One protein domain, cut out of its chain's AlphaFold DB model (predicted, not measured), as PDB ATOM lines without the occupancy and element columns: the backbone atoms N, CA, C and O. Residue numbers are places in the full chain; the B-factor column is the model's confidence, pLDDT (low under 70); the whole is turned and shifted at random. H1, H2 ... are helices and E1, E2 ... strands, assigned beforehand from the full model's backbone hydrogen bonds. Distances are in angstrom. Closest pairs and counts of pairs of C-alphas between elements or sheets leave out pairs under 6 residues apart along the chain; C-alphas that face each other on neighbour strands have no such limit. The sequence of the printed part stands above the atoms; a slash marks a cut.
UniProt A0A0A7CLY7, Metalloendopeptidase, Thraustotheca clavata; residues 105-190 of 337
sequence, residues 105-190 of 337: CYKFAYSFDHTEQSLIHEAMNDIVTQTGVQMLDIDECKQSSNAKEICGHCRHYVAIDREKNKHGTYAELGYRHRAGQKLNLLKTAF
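Overview. This is residues 105 to 190 of the 337 residues of the protein "Metalloendopeptidase" of Thraustotheca clavata (UniProt A0A0A7CLY7). A strongly twisted, curled sheet of five short strands has one long helix, H1, running past its E2 edge and only grazing it. The small helices H2 and H3 touch each other at the end of the sheet where E1 and E3 begin, and H4 lies past the opposite end, where E5 ends, near the beginning of H1. The printed part has 86 residues, with four named helices and five named strands in the order E1 H1 E2 H2 H3 E3 E4 E5 H4. The sheet's order is E2 E1 E3 E5 E4, mixed, and the class is mixed, helices and strands. The whole is compact, with a radius of gyration of the C-alphas of 13.2 A, and spans 37 by 25 by 22 A.

Along the chain. In the sheet, E2 is residues 134 to 137, 10.2 A long, and E1 is residues 105 to 108, 10.7 A, beginning at C-alpha 105 (455.111, 471.987, 395.042). E3 is residues 158 to 161, 9.0 A, E5 is residues 181 to 184, 9.9 A, and E4 is residues 170 to 172, 7.1 A. H1, residues 114 to 131, measures 25.7 A from C-alpha 114 at (437.164, 462.427, 399.807). H2 is residues 138 to 143, 8.9 A, and H3 is residues 151 to 154, 4.8 A. H4, residues 187 to 190, 5.9 A, ends at C-alpha 190 (433.519, 471.926, 393.115).

Arrangement. E1 and E3 are parallel at 18 degrees, with N 107 and O 158 2.8 A apart, within hydrogen-bond range. E2 and E1 are parallel at 41 degrees, with N 106 and O 136 at 2.9 A. E3 and E5 are parallel at 32 degrees, with N 159 and O 181 at 2.7 A. E4 and E5 form an antiparallel hairpin at 170 degrees, with N 184 and O 170 at 2.8 A. E1, H1 and E2 form a strand-helix-strand unit, two parallel neighbour strands with a helix between, and its crossover is right-handed. E2, H2 H3 and E3 form a split unit, with E1 between its strands in the sheet, also right-handed. H1 only grazes the sheet with its residues 117 to 128; the closest C-alphas of H1 and E2 are those of Val 128 and Gln 134, 5.8 A apart. H2 is on the sheet at a height of 7.7 A, only just over E2, with 3 of its 6 C-alphas falling on that strand, and slantwise to the strands at 43 degrees to E2 on the local plane. H2 and H3 touch, the closest C-alphas being those of Cys 141 and Cys 154, 5.8 A apart. H3 only grazes the sheet. H4 is not on the sheet; it is close to H1 but not clearly touching, with the C-alphas of Glu 116 and Phe 190 closest at 6.9 A. Every O i to N i+4 pair is within hydrogen-bond range in H1 and H2; H3 and H4 are too short for one, and each has its 1 pair of O i to N i+3 within range.

Size, cuts and confidence. The two C-alphas farthest apart are those of Ser 145 and Lys 166, 40.1 A. The printed part has no cut and no long link. The mean pLDDT of the printed part is 95.9, and no printed residue is under 70.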
ATOM      1  N   CYS A 105     455.315 472.753 393.817       98.50
ATOM      2  CA  CYS A 105     455.111 471.987 395.042       98.50
ATOM      3  C   CYS A 105     453.853 472.444 395.764       98.50
ATOM      4  O   CYS A 105     453.572 473.643 395.808       98.50
ATOM      5  N   TYR A 106     453.122 471.514 396.370       98.62
ATOM      6  CA  TYR A 106     451.889 471.828 397.084       98.62
ATOM      7  C   TYR A 106     451.785 471.133 398.441       98.62
ATOM      8  O   TYR A 106     452.537 470.219 398.788       98.62
ATOM      9  N   LYS A 107     450.832 471.607 399.239       98.06
ATOM     10  CA  LYS A 107     450.397 470.978 400.480       98.06
ATOM     11  C   LYS A 107     448.928 471.300 400.729       98.06
ATOM     12  O   LYS A 107     448.521 472.451 400.596       98.06
ATOM     13  N   PHE A 108     448.153 470.314 401.174       98.06
ATOM     14  CA  PHE A 108     446.819 470.563 401.718       98.06
ATOM     15  C   PHE A 108     446.926 471.255 403.084       98.06
ATOM     16  O   PHE A 108     447.451 470.690 404.047       98.06
ATOM     17  N   ALA A 109     446.461 472.501 403.151       96.25
ATOM     18  CA  ALA A 109     446.323 473.267 404.389       96.25
ATOM     19  C   ALA A 109     444.940 473.065 405.035       96.25
ATOM     20  O   ALA A 109     444.804 473.195 406.251       96.25
ATOM     21  N   TYR A 110     443.952 472.659 404.235       96.75
ATOM     22  CA  TYR A 110     442.610 472.293 404.673       96.75
ATOM     23  C   TYR A 110     442.335 470.792 404.499       96.75
ATOM     24  O   TYR A 110     442.861 470.143 403.595       96.75
ATOM     25  N   SER A 111     441.472 470.235 405.355       96.56
ATOM     26  CA  SER A 111     441.011 468.845 405.260       96.56
ATOM     27  C   SER A 111     439.756 468.750 404.390       96.56
ATOM     28  O   SER A 111     438.638 468.733 404.904       96.56
ATOM     29  N   PHE A 112     439.948 468.681 403.077       97.00
ATOM     30  CA  PHE A 112     438.880 468.427 402.105       97.00
ATOM     31  C   PHE A 112     438.266 467.034 402.295       97.00
ATOM     32  O   PHE A 112     438.951 466.114 402.752       97.00
ATOM     33  N   ASP A 113     436.989 466.867 401.945       97.12
ATOM     34  CA  ASP A 113     436.364 465.540 401.937       97.12
ATOM     35  C   ASP A 113     436.914 464.662 400.792       97.12
ATOM     36  O   ASP A 113     437.633 465.134 399.913       97.12
ATOM     37  N   HIS A 114     436.615 463.359 400.801       97.06
ATOM     38  CA  HIS A 114     437.164 462.427 399.807       97.06
ATOM     39  C   HIS A 114     436.775 462.791 398.363       97.06
ATOM     40  O   HIS A 114     437.566 462.599 397.441       97.06
ATOM     41  N   THR A 115     435.563 463.307 398.149       97.06
ATOM     42  CA  THR A 115     435.091 463.699 396.814       97.06
ATOM     43  C   THR A 115     435.849 464.929 396.328       97.06
ATOM     44  O   THR A 115     436.338 464.953 395.201       97.06
ATOM     45  N   GLU A 116     436.003 465.926 397.194       98.06
ATOM     46  CA  GLU A 116     436.768 467.142 396.918       98.06
ATOM     47  C   GLU A 116     438.247 466.832 396.649       98.06
ATOM     48  O   GLU A 116     438.801 467.316 395.666       98.06
ATOM     49  N   GLN A 117     438.880 465.986 397.467       97.69
ATOM     50  CA  GLN A 117     440.267 465.558 397.247       97.69
ATOM     51  C   GLN A 117     440.436 464.811 395.920       97.69
ATOM     52  O   GLN A 117     441.409 465.062 395.212       97.69
ATOM     53  N   SER A 118     439.485 463.940 395.552       98.06
ATOM     54  CA  SER A 118     439.500 463.251 394.252       98.06
ATOM     55  C   SER A 118     439.483 464.251 393.102       98.06
ATOM     56  O   SER A 118     440.327 464.170 392.216       98.06
ATOM     57  N   LEU A 119     438.593 465.248 393.149       98.31
ATOM     58  CA  LEU A 119     438.515 466.285 392.116       98.31
ATOM     59  C   LEU A 119     439.797 467.121 392.028       98.31
ATOM     60  O   LEU A 119     440.227 467.455 390.924       98.31
ATOM     61  N   ILE A 120     440.434 467.424 393.164       98.62
ATOM     62  CA  ILE A 120     441.720 468.135 393.181       98.62
ATOM     63  C   ILE A 120     442.811 467.293 392.517       98.62
ATOM     64  O   ILE A 120     443.521 467.794 391.647       98.62
ATOM     65  N   HIS A 121     442.928 466.012 392.868       98.50
ATOM     66  CA  HIS A 121     443.919 465.125 392.256       98.50
ATOM     67  C   HIS A 121     443.650 464.881 390.766       98.50
ATOM     68  O   HIS A 121     444.588 464.846 389.976       98.50
ATOM     69  N   GLU A 122     442.387 464.761 390.353       98.38
ATOM     70  CA  GLU A 122     442.015 464.649 388.940       98.38
ATOM     71  C   GLU A 122     442.387 465.911 388.151       98.38
ATOM     72  O   GLU A 122     442.936 465.797 387.058       98.38
ATOM     73  N   ALA A 123     442.140 467.104 388.705       98.62
ATOM     74  CA  ALA A 123     442.568 468.370 388.106       98.62
ATOM     75  C   ALA A 123     444.094 468.429 387.929       98.62
ATOM     76  O   ALA A 123     444.584 468.751 386.847       98.62
ATOM     77  N   MET A 124     444.850 468.079 388.976       98.69
ATOM     78  CA  MET A 124     446.314 468.033 388.927       98.69
ATOM     79  C   MET A 124     446.807 467.039 387.874       98.69
ATOM     80  O   MET A 124     447.681 467.368 387.073       98.69
ATOM     81  N   ASN A 125     446.229 465.836 387.845       98.56
ATOM     82  CA  ASN A 125     446.590 464.796 386.891       98.56
ATOM     83  C   ASN A 125     446.308 465.229 385.447       98.56
ATOM     84  O   ASN A 125     447.146 465.013 384.574       98.56
ATOM     85  N   ASP A 126     445.174 465.873 385.178       98.44
ATOM     86  CA  ASP A 126     444.872 466.419 383.852       98.44
ATOM     87  C   ASP A 126     445.933 467.427 383.404       98.44
ATOM     88  O   ASP A 126     446.442 467.326 382.287       98.44
ATOM     89  N   ILE A 127     446.312 468.362 384.282       98.62
ATOM     90  CA  ILE A 127     447.350 469.355 383.986       98.62
ATOM     91  C   ILE A 127     448.679 468.658 383.690       98.62
ATOM     92  O   ILE A 127     449.259 468.872 382.623       98.62
ATOM     93  N   VAL A 128     449.144 467.792 384.593       98.44
ATOM     94  CA  VAL A 128     450.429 467.084 384.473       98.44
ATOM     95  C   VAL A 128     450.476 466.231 383.205       98.44
ATOM     96  O   VAL A 128     451.425 466.329 382.431       98.44
ATOM     97  N   THR A 129     449.447 465.421 382.946       98.12
ATOM     98  CA  THR A 129     449.451 464.480 381.814       98.12
ATOM     99  C   THR A 129     449.328 465.158 380.454       98.12
ATOM    100  O   THR A 129     449.909 464.672 379.485       98.12
ATOM    101  N   GLN A 130     448.604 466.274 380.357       97.75
ATOM    102  CA  GLN A 130     448.401 466.963 379.080       97.75
ATOM    103  C   GLN A 130     449.547 467.920 378.737       97.75
ATOM    104  O   GLN A 130     449.831 468.134 377.558       97.75
ATOM    105  N   THR A 131     450.221 468.485 379.746       97.06
ATOM    106  CA  THR A 131     451.229 469.543 379.544       97.06
ATOM    107  C   THR A 131     452.660 469.068 379.782       97.06
ATOM    108  O   THR A 131     453.574 469.554 379.121       97.06
ATOM    109  N   GLY A 132     452.863 468.102 380.681       97.31
ATOM    110  CA  GLY A 132     454.175 467.615 381.106       97.31
ATOM    111  C   GLY A 132     454.814 468.402 382.256       97.31
ATOM    112  O   GLY A 132     455.909 468.032 382.682       97.31
ATOM    113  N   VAL A 133     454.164 469.453 382.778       97.69
ATOM    114  CA  VAL A 133     454.594 470.082 384.041       97.69
ATOM    115  C   VAL A 133     454.501 469.077 385.189       97.69
ATOM    116  O   VAL A 133     453.809 468.064 385.091       97.69
ATOM    117  N   GLN A 134     455.176 469.357 386.297       97.94
ATOM    118  CA  GLN A 134     455.165 468.499 387.476       97.94
ATOM    119  C   GLN A 134     454.440 469.174 388.635       97.94
ATOM    120  O   GLN A 134     454.583 470.376 388.869       97.94
ATOM    121  N   MET A 135     453.698 468.370 389.390       98.44
ATOM    122  CA  MET A 135     453.178 468.740 390.699       98.44
ATOM    123  C   MET A 135     453.608 467.687 391.700       98.44
ATOM    124  O   MET A 135     453.410 466.503 391.448       98.44
ATOM    125  N   LEU A 136     454.219 468.124 392.796       98.25
ATOM    126  CA  LEU A 136     454.680 467.243 393.863       98.25
ATOM    127  C   LEU A 136     454.125 467.746 395.186       98.25
ATOM    128  O   LEU A 136     454.208 468.944 395.480       98.25
ATOM    129  N   ASP A 137     453.618 466.851 396.021       97.75
ATOM    130  CA  ASP A 137     453.430 467.230 397.410       97.75
ATOM    131  C   ASP A 137     454.800 467.502 398.068       97.75
ATOM    132  O   ASP A 137     455.873 467.129 397.575       97.75
ATOM    133  N   ILE A 138     454.801 468.229 399.183       96.94
ATOM    134  CA  ILE A 138     456.053 468.628 399.839       96.94
ATOM    135  C   ILE A 138     456.900 467.437 400.321       96.94
ATOM    136  O   ILE A 138     458.127 467.561 400.398       96.94
ATOM    137  N   ASP A 139     456.297 466.304 400.655       97.19
ATOM    138  CA  ASP A 139     457.024 465.111 401.079       97.19
ATOM    139  C   ASP A 139     457.577 464.329 399.879       97.19
ATOM    140  O   ASP A 139     458.708 463.839 399.961       97.19
ATOM    141  N   GLU A 140     456.872 464.302 398.749       98.06
ATOM    142  CA  GLU A 140     457.385 463.829 397.454       98.06
ATOM    143  C   GLU A 140     458.557 464.689 396.965       98.06
ATOM    144  O   GLU A 140     459.593 464.159 396.557       98.06
ATOM    145  N   CYS A 141     458.462 466.018 397.084       97.88
ATOM    146  CA  CYS A 141     459.553 466.927 396.733       97.88
ATOM    147  C   CYS A 141     460.834 466.580 397.495       97.88
ATOM    148  O   CYS A 141     461.903 466.469 396.895       97.88
ATOM    149  N   LYS A 142     460.745 466.369 398.816       97.44
ATOM    150  CA  LYS A 142     461.915 466.039 399.655       97.44
ATOM    151  C   LYS A 142     462.562 464.709 399.272       97.44
ATOM    152  O   LYS A 142     463.748 464.525 399.536       97.44
ATOM    153  N   GLN A 143     461.787 463.790 398.702       97.25
ATOM    154  CA  GLN A 143     462.254 462.485 398.237       97.25
ATOM    155  C   GLN A 143     462.801 462.531 396.802       97.25
ATOM    156  O   GLN A 143     463.522 461.620 396.397       97.25
ATOM    157  N   SER A 144     462.502 463.588 396.040       96.38
ATOM    158  CA  SER A 144     462.985 463.776 394.672       96.38
ATOM    159  C   SER A 144     464.508 463.915 394.615       96.38
ATOM    160  O   SER A 144     465.129 464.601 395.430       96.38
ATOM    161  N   SER A 145     465.126 463.340 393.579       95.38
ATOM    162  CA  SER A 145     466.557 463.526 393.301       95.38
ATOM    163  C   SER A 145     466.922 464.994 393.065       95.38
ATOM    164  O   SER A 145     468.052 465.399 393.340       95.38
ATOM    165  N   ASN A 146     465.957 465.794 392.602       94.44
ATOM    166  CA  ASN A 146     466.137 467.201 392.255       94.44
ATOM    167  C   ASN A 146     465.682 468.141 393.381       94.44
ATOM    168  O   ASN A 146     465.544 469.338 393.148       94.44
ATOM    169  N   ALA A 147     465.476 467.641 394.609       95.75
ATOM    170  CA  ALA A 147     464.964 468.419 395.744       95.75
ATOM    171  C   ALA A 147     465.699 469.750 395.986       95.75
ATOM    172  O   ALA A 147     465.108 470.687 396.505       95.75
ATOM    173  N   LYS A 148     466.987 469.849 395.626       96.06
ATOM    174  CA  LYS A 148     467.804 471.071 395.761       96.06
ATOM    175  C   LYS A 148     467.605 472.095 394.638       96.06
ATOM    176  O   LYS A 148     468.090 473.208 394.765       96.06
ATOM    177  N   GLU A 149     466.939 471.736 393.554       95.12
ATOM    178  CA  GLU A 149     466.786 472.578 392.359       95.12
ATOM    179  C   GLU A 149     465.337 473.047 392.179       95.12
ATOM    180  O   GLU A 149     465.078 474.071 391.548       95.12
ATOM    181  N   ILE A 150     464.387 472.344 392.799       95.81
ATOM    182  CA  ILE A 150     462.954 472.624 392.702       95.81
ATOM    183  C   ILE A 150     462.406 473.283 393.973       95.81
ATOM    184  O   ILE A 150     462.920 473.097 395.083       95.81
ATOM    185  N   CYS A 151     461.340 474.070 393.807       95.31
ATOM    186  CA  CYS A 151     460.505 474.578 394.902       95.31
ATOM    187  C   CYS A 151     461.265 475.239 396.072       95.31
ATOM    188  O   CYS A 151     460.918 475.055 397.244       95.31
ATOM    189  N   GLY A 152     462.353 475.965 395.788       94.38
ATOM    190  CA  GLY A 152     463.157 476.619 396.825       94.38
ATOM    191  C   GLY A 152     463.740 475.637 397.845       94.38
ATOM    192  O   GLY A 152     463.667 475.876 399.050       94.38
ATOM    193  N   HIS A 153     464.277 474.514 397.370       96.56
ATOM    194  CA  HIS A 153     464.761 473.403 398.195       96.56
ATOM    195  C   HIS A 153     463.630 472.704 398.966       96.56
ATOM    196  O   HIS A 153     463.772 472.425 400.161       96.56
ATOM    197  N   CYS A 154     462.482 472.505 398.309       96.81
ATOM    198  CA  CYS A 154     461.244 471.995 398.914       96.81
ATOM    199  C   CYS A 154     460.747 472.811 400.119       96.81
ATOM    200  O   CYS A 154     460.132 472.269 401.040       96.81
ATOM    201  N   ARG A 155     461.043 474.116 400.155       96.94
ATOM    202  CA  ARG A 155     460.545 475.030 401.198       96.94
ATOM    203  C   ARG A 155     459.367 475.852 400.718       96.94
ATOM    204  O   ARG A 155     458.577 476.302 401.541       96.94
ATOM    205  N   HIS A 156     459.270 476.080 399.417       97.69
ATOM    206  CA  HIS A 156     458.222 476.886 398.818       97.69
ATOM    207  C   HIS A 156     457.145 475.971 398.256       97.69
ATOM    208  O   HIS A 156     457.456 474.946 397.654       97.69
ATOM    209  N   TYR A 157     455.885 476.315 398.490       98.19
ATOM    210  CA  TYR A 157     454.751 475.507 398.056       98.19
ATOM    211  C   TYR A 157     453.470 476.318 398.033       98.19
ATOM    212  O   TYR A 157     453.324 477.277 398.795       98.19
ATOM    213  N   VAL A 158     452.532 475.855 397.217       98.50
ATOM    214  CA  VAL A 158     451.126 476.243 397.249       98.50
ATOM    215  C   VAL A 158     450.427 475.560 398.423       98.50
ATOM    216  O   VAL A 158     450.428 474.335 398.536       98.50
ATOM    217  N   ALA A 159     449.831 476.346 399.310       98.25
ATOM    218  CA  ALA A 159     448.891 475.879 400.315       98.25
ATOM    219  C   ALA A 159     447.487 475.839 399.701       98.25
ATOM    220  O   ALA A 159     446.884 476.887 399.474       98.25
ATOM    221  N   ILE A 160     446.986 474.629 399.452       98.44
ATOM    222  CA  ILE A 160     445.614 474.393 398.992       98.44
ATOM    223  C   ILE A 160     444.712 474.423 400.220       98.44
ATOM    224  O   ILE A 160     444.801 473.550 401.093       98.44
ATOM    225  N   ASP A 161     443.881 475.450 400.306       96.69
ATOM    226  CA  ASP A 161     443.172 475.835 401.519       96.69
ATOM    227  C   ASP A 161     441.679 476.081 401.258       96.69
ATOM    228  O   ASP A 161     441.218 476.130 400.114       96.69
ATOM    229  N   ARG A 162     440.917 476.227 402.341       95.94
ATOM    230  CA  ARG A 162     439.530 476.693 402.329       95.94
ATOM    231  C   ARG A 162     439.320 477.678 403.467       95.94
ATOM    232  O   ARG A 162     438.854 477.339 404.558       95.94
ATOM    233  N   GLU A 163     439.591 478.928 403.166       91.88
ATOM    234  CA  GLU A 163     439.303 480.068 404.009       91.88
ATOM    235  C   GLU A 163     438.032 480.763 403.518       91.88
ATOM    236  O   GLU A 163     437.942 481.227 402.382       91.88
ATOM    237  N   LYS A 164     437.029 480.867 404.395       86.19
ATOM    238  CA  LYS A 164     435.875 481.737 404.146       86.19
ATOM    239  C   LYS A 164     436.296 483.178 404.413       86.19
ATOM    240  O   LYS A 164     436.282 483.621 405.560       86.19
ATOM    241  N   ASN A 165     436.681 483.885 403.364       84.94
ATOM    242  CA  ASN A 165     437.042 485.295 403.405       84.94
ATOM    243  C   ASN A 165     436.356 486.037 402.247       84.94
ATOM    244  O   ASN A 165     435.668 485.431 401.426       84.94
ATOM    245  N   LYS A 166     436.523 487.359 402.216       78.56
ATOM    246  CA  LYS A 166     435.941 488.233 401.191       78.56
ATOM    247  C   LYS A 166     436.574 488.093 399.801       78.56
ATOM    248  O   LYS A 166     436.142 488.780 398.897       78.56
ATOM    249  N   HIS A 167     437.619 487.279 399.651       83.19
ATOM    250  CA  HIS A 167     438.364 487.146 398.401       83.19
ATOM    251  C   HIS A 167     437.881 485.975 397.541       83.19
ATOM    252  O   HIS A 167     438.401 485.804 396.448       83.19
ATOM    253  N   GLY A 168     436.924 485.171 398.014       91.38
ATOM    254  CA  GLY A 168     436.320 484.125 397.192       91.38
ATOM    255  C   GLY A 168     437.236 482.926 396.939       91.38
ATOM    256  O   GLY A 168     438.049 482.549 397.787       91.38
ATOM    257  N   THR A 169     437.062 482.296 395.780       94.44
ATOM    258  CA  THR A 169     437.979 481.279 395.238       94.44
ATOM    259  C   THR A 169     439.054 482.011 394.443       94.44
ATOM    260  O   THR A 169     438.703 482.815 393.593       94.44
ATOM    261  N   TYR A 170     440.328 481.776 394.755       94.75
ATOM    262  CA  TYR A 170     441.437 482.534 394.170       94.75
ATOM    263  C   TYR A 170     442.759 481.769 394.264       94.75
ATOM    264  O   TYR A 170     442.914 480.859 395.093       94.75
ATOM    265  N   ALA A 171     443.765 482.229 393.524       94.62
ATOM    266  CA  ALA A 171     445.136 481.752 393.641       94.62
ATOM    267  C   ALA A 171     446.165 482.875 393.500       94.62
ATOM    268  O   ALA A 171     445.992 483.843 392.762       94.62
ATOM    269  N   GLU A 172     447.294 482.733 394.187       92.44
ATOM    270  CA  GLU A 172     448.441 483.602 393.947       92.44
ATOM    271  C   GLU A 172     449.095 483.300 392.596       92.44
ATOM    272  O   GLU A 172     449.462 482.160 392.309       92.44
ATOM    273  N   LEU A 173     449.306 484.346 391.793       90.75
ATOM    274  CA  LEU A 173     449.861 484.207 390.448       90.75
ATOM    275  C   LEU A 173     451.349 483.799 390.449       90.75
ATOM    276  O   LEU A 173     452.234 484.581 390.814       90.75
ATOM    277  N   GLY A 174     451.627 482.603 389.932       92.50
ATOM    278  CA  GLY A 174     452.971 482.078 389.710       92.50
ATOM    279  C   GLY A 174     453.738 481.736 390.990       92.50
ATOM    280  O   GLY A 174     453.191 481.549 392.075       92.50
ATOM    281  N   TYR A 175     455.056 481.633 390.853       94.25
ATOM    282  CA  TYR A 175     455.979 481.297 391.925       94.25
ATOM    283  C   TYR A 175     456.338 482.526 392.770       94.25
ATOM    284  O   TYR A 175     457.041 483.437 392.322       94.25
ATOM    285  N   ARG A 176     455.888 482.536 394.031       90.00
ATOM    286  CA  ARG A 176     456.076 483.651 394.978       90.00
ATOM    287  C   ARG A 176     457.319 483.527 395.869       90.00
ATOM    288  O   ARG A 176     457.489 484.324 396.786       90.00
ATOM    289  N   HIS A 177     458.189 482.540 395.626       92.31
ATOM    290  CA  HIS A 177     459.420 482.299 396.405       92.31
ATOM    291  C   HIS A 177     459.194 482.184 397.923       92.31
ATOM    292  O   HIS A 177     460.041 482.598 398.716       92.31
ATOM    293  N   ARG A 178     458.045 481.644 398.343       94.00
ATOM    294  CA  ARG A 178     457.691 481.505 399.760       94.00
ATOM    295  C   ARG A 178     456.957 480.207 400.058       94.00
ATOM    296  O   ARG A 178     456.381 479.568 399.181       94.00
ATOM    297  N   ALA A 179     457.006 479.811 401.324       96.06
ATOM    298  CA  ALA A 179     456.189 478.729 401.854       96.06
ATOM    299  C   ALA A 179     454.727 479.177 401.962       96.06
ATOM    300  O   ALA A 179     454.467 480.288 402.420       96.06
ATOM    301  N   GLY A 180     453.794 478.295 401.608       95.56
ATOM    302  CA  GLY A 180     452.368 478.510 401.835       95.56
ATOM    303  C   GLY A 180     451.757 479.642 401.013       95.56
ATOM    304  O   GLY A 180     450.902 480.354 401.536       95.56
ATOM    305  N   GLN A 181     452.183 479.807 399.753       95.88
ATOM    306  CA  GLN A 181     451.479 480.701 398.831       95.88
ATOM    307  C   GLN A 181     450.043 480.201 398.624       95.88
ATOM    308  O   GLN A 181     449.821 478.992 398.565       95.88
ATOM    309  N   LYS A 182     449.056 481.088 398.583       96.19
ATOM    310  CA  LYS A 182     447.648 480.716 398.758       96.19
ATOM    311  C   LYS A 182     446.983 480.249 397.461       96.19
ATOM    312  O   LYS A 182     447.125 480.881 396.419       96.19
ATOM    313  N   LEU A 183     446.225 479.158 397.567       97.81
ATOM    314  CA  LEU A 183     445.212 478.716 396.610       97.81
ATOM    315  C   LEU A 183     443.969 478.348 397.427       97.81
ATOM    316  O   LEU A 183     443.985 477.374 398.185       97.81
ATOM    317  N   ASN A 184     442.917 479.154 397.325       97.94
ATOM    318  CA  ASN A 184     441.708 479.028 398.128       97.94
ATOM    319  C   ASN A 184     440.569 478.410 397.315       97.94
ATOM    320  O   ASN A 184     440.148 478.985 396.317       97.94
ATOM    321  N   LEU A 185     440.026 477.276 397.765       97.75
ATOM    322  CA  LEU A 185     438.918 476.578 397.105       97.75
ATOM    323  C   LEU A 185     437.677 476.550 398.002       97.75
ATOM    324  O   LEU A 185     437.521 475.696 398.892       97.75
ATOM    325  N   LEU A 186     436.744 477.468 397.741       95.94
ATOM    326  CA  LEU A 186     435.423 477.434 398.370       95.94
ATOM    327  C   LEU A 186     434.615 476.222 397.890       95.94
ATOM    328  O   LEU A 186     434.946 475.577 396.901       95.94
ATOM    329  N   LYS A 187     433.525 475.893 398.595       95.19
ATOM    330  CA  LYS A 187     432.677 474.737 398.243       95.19
ATOM    331  C   LYS A 187     432.123 474.840 396.815       95.19
ATOM    332  O   LYS A 187     432.046 473.827 396.135       95.19
ATOM    333  N   THR A 188     431.838 476.058 396.359       93.56
ATOM    334  CA  THR A 188     431.352 476.350 395.005       93.56
ATOM    335  C   THR A 188     432.372 476.048 393.908       93.56
ATOM    336  O   THR A 188     431.986 475.807 392.771       93.56
ATOM    337  N   ALA A 189     433.673 475.978 394.226       94.88
ATOM    338  CA  ALA A 189     434.704 475.600 393.255       94.88
ATOM    339  C   ALA A 189     434.554 474.152 392.748       94.88
ATOM    340  O   ALA A 189     435.173 473.786 391.754       94.88
ATOM    341  N   PHE A 190     433.740 473.337 393.426       96.38
ATOM    342  CA  PHE A 190     433.519 471.926 393.115       96.38
ATOM    343  C   PHE A 190     432.166 471.668 392.431       96.38
ATOM    344  O   PHE A 190     431.910 470.533 392.028       96.38
TER     345      PHE A 190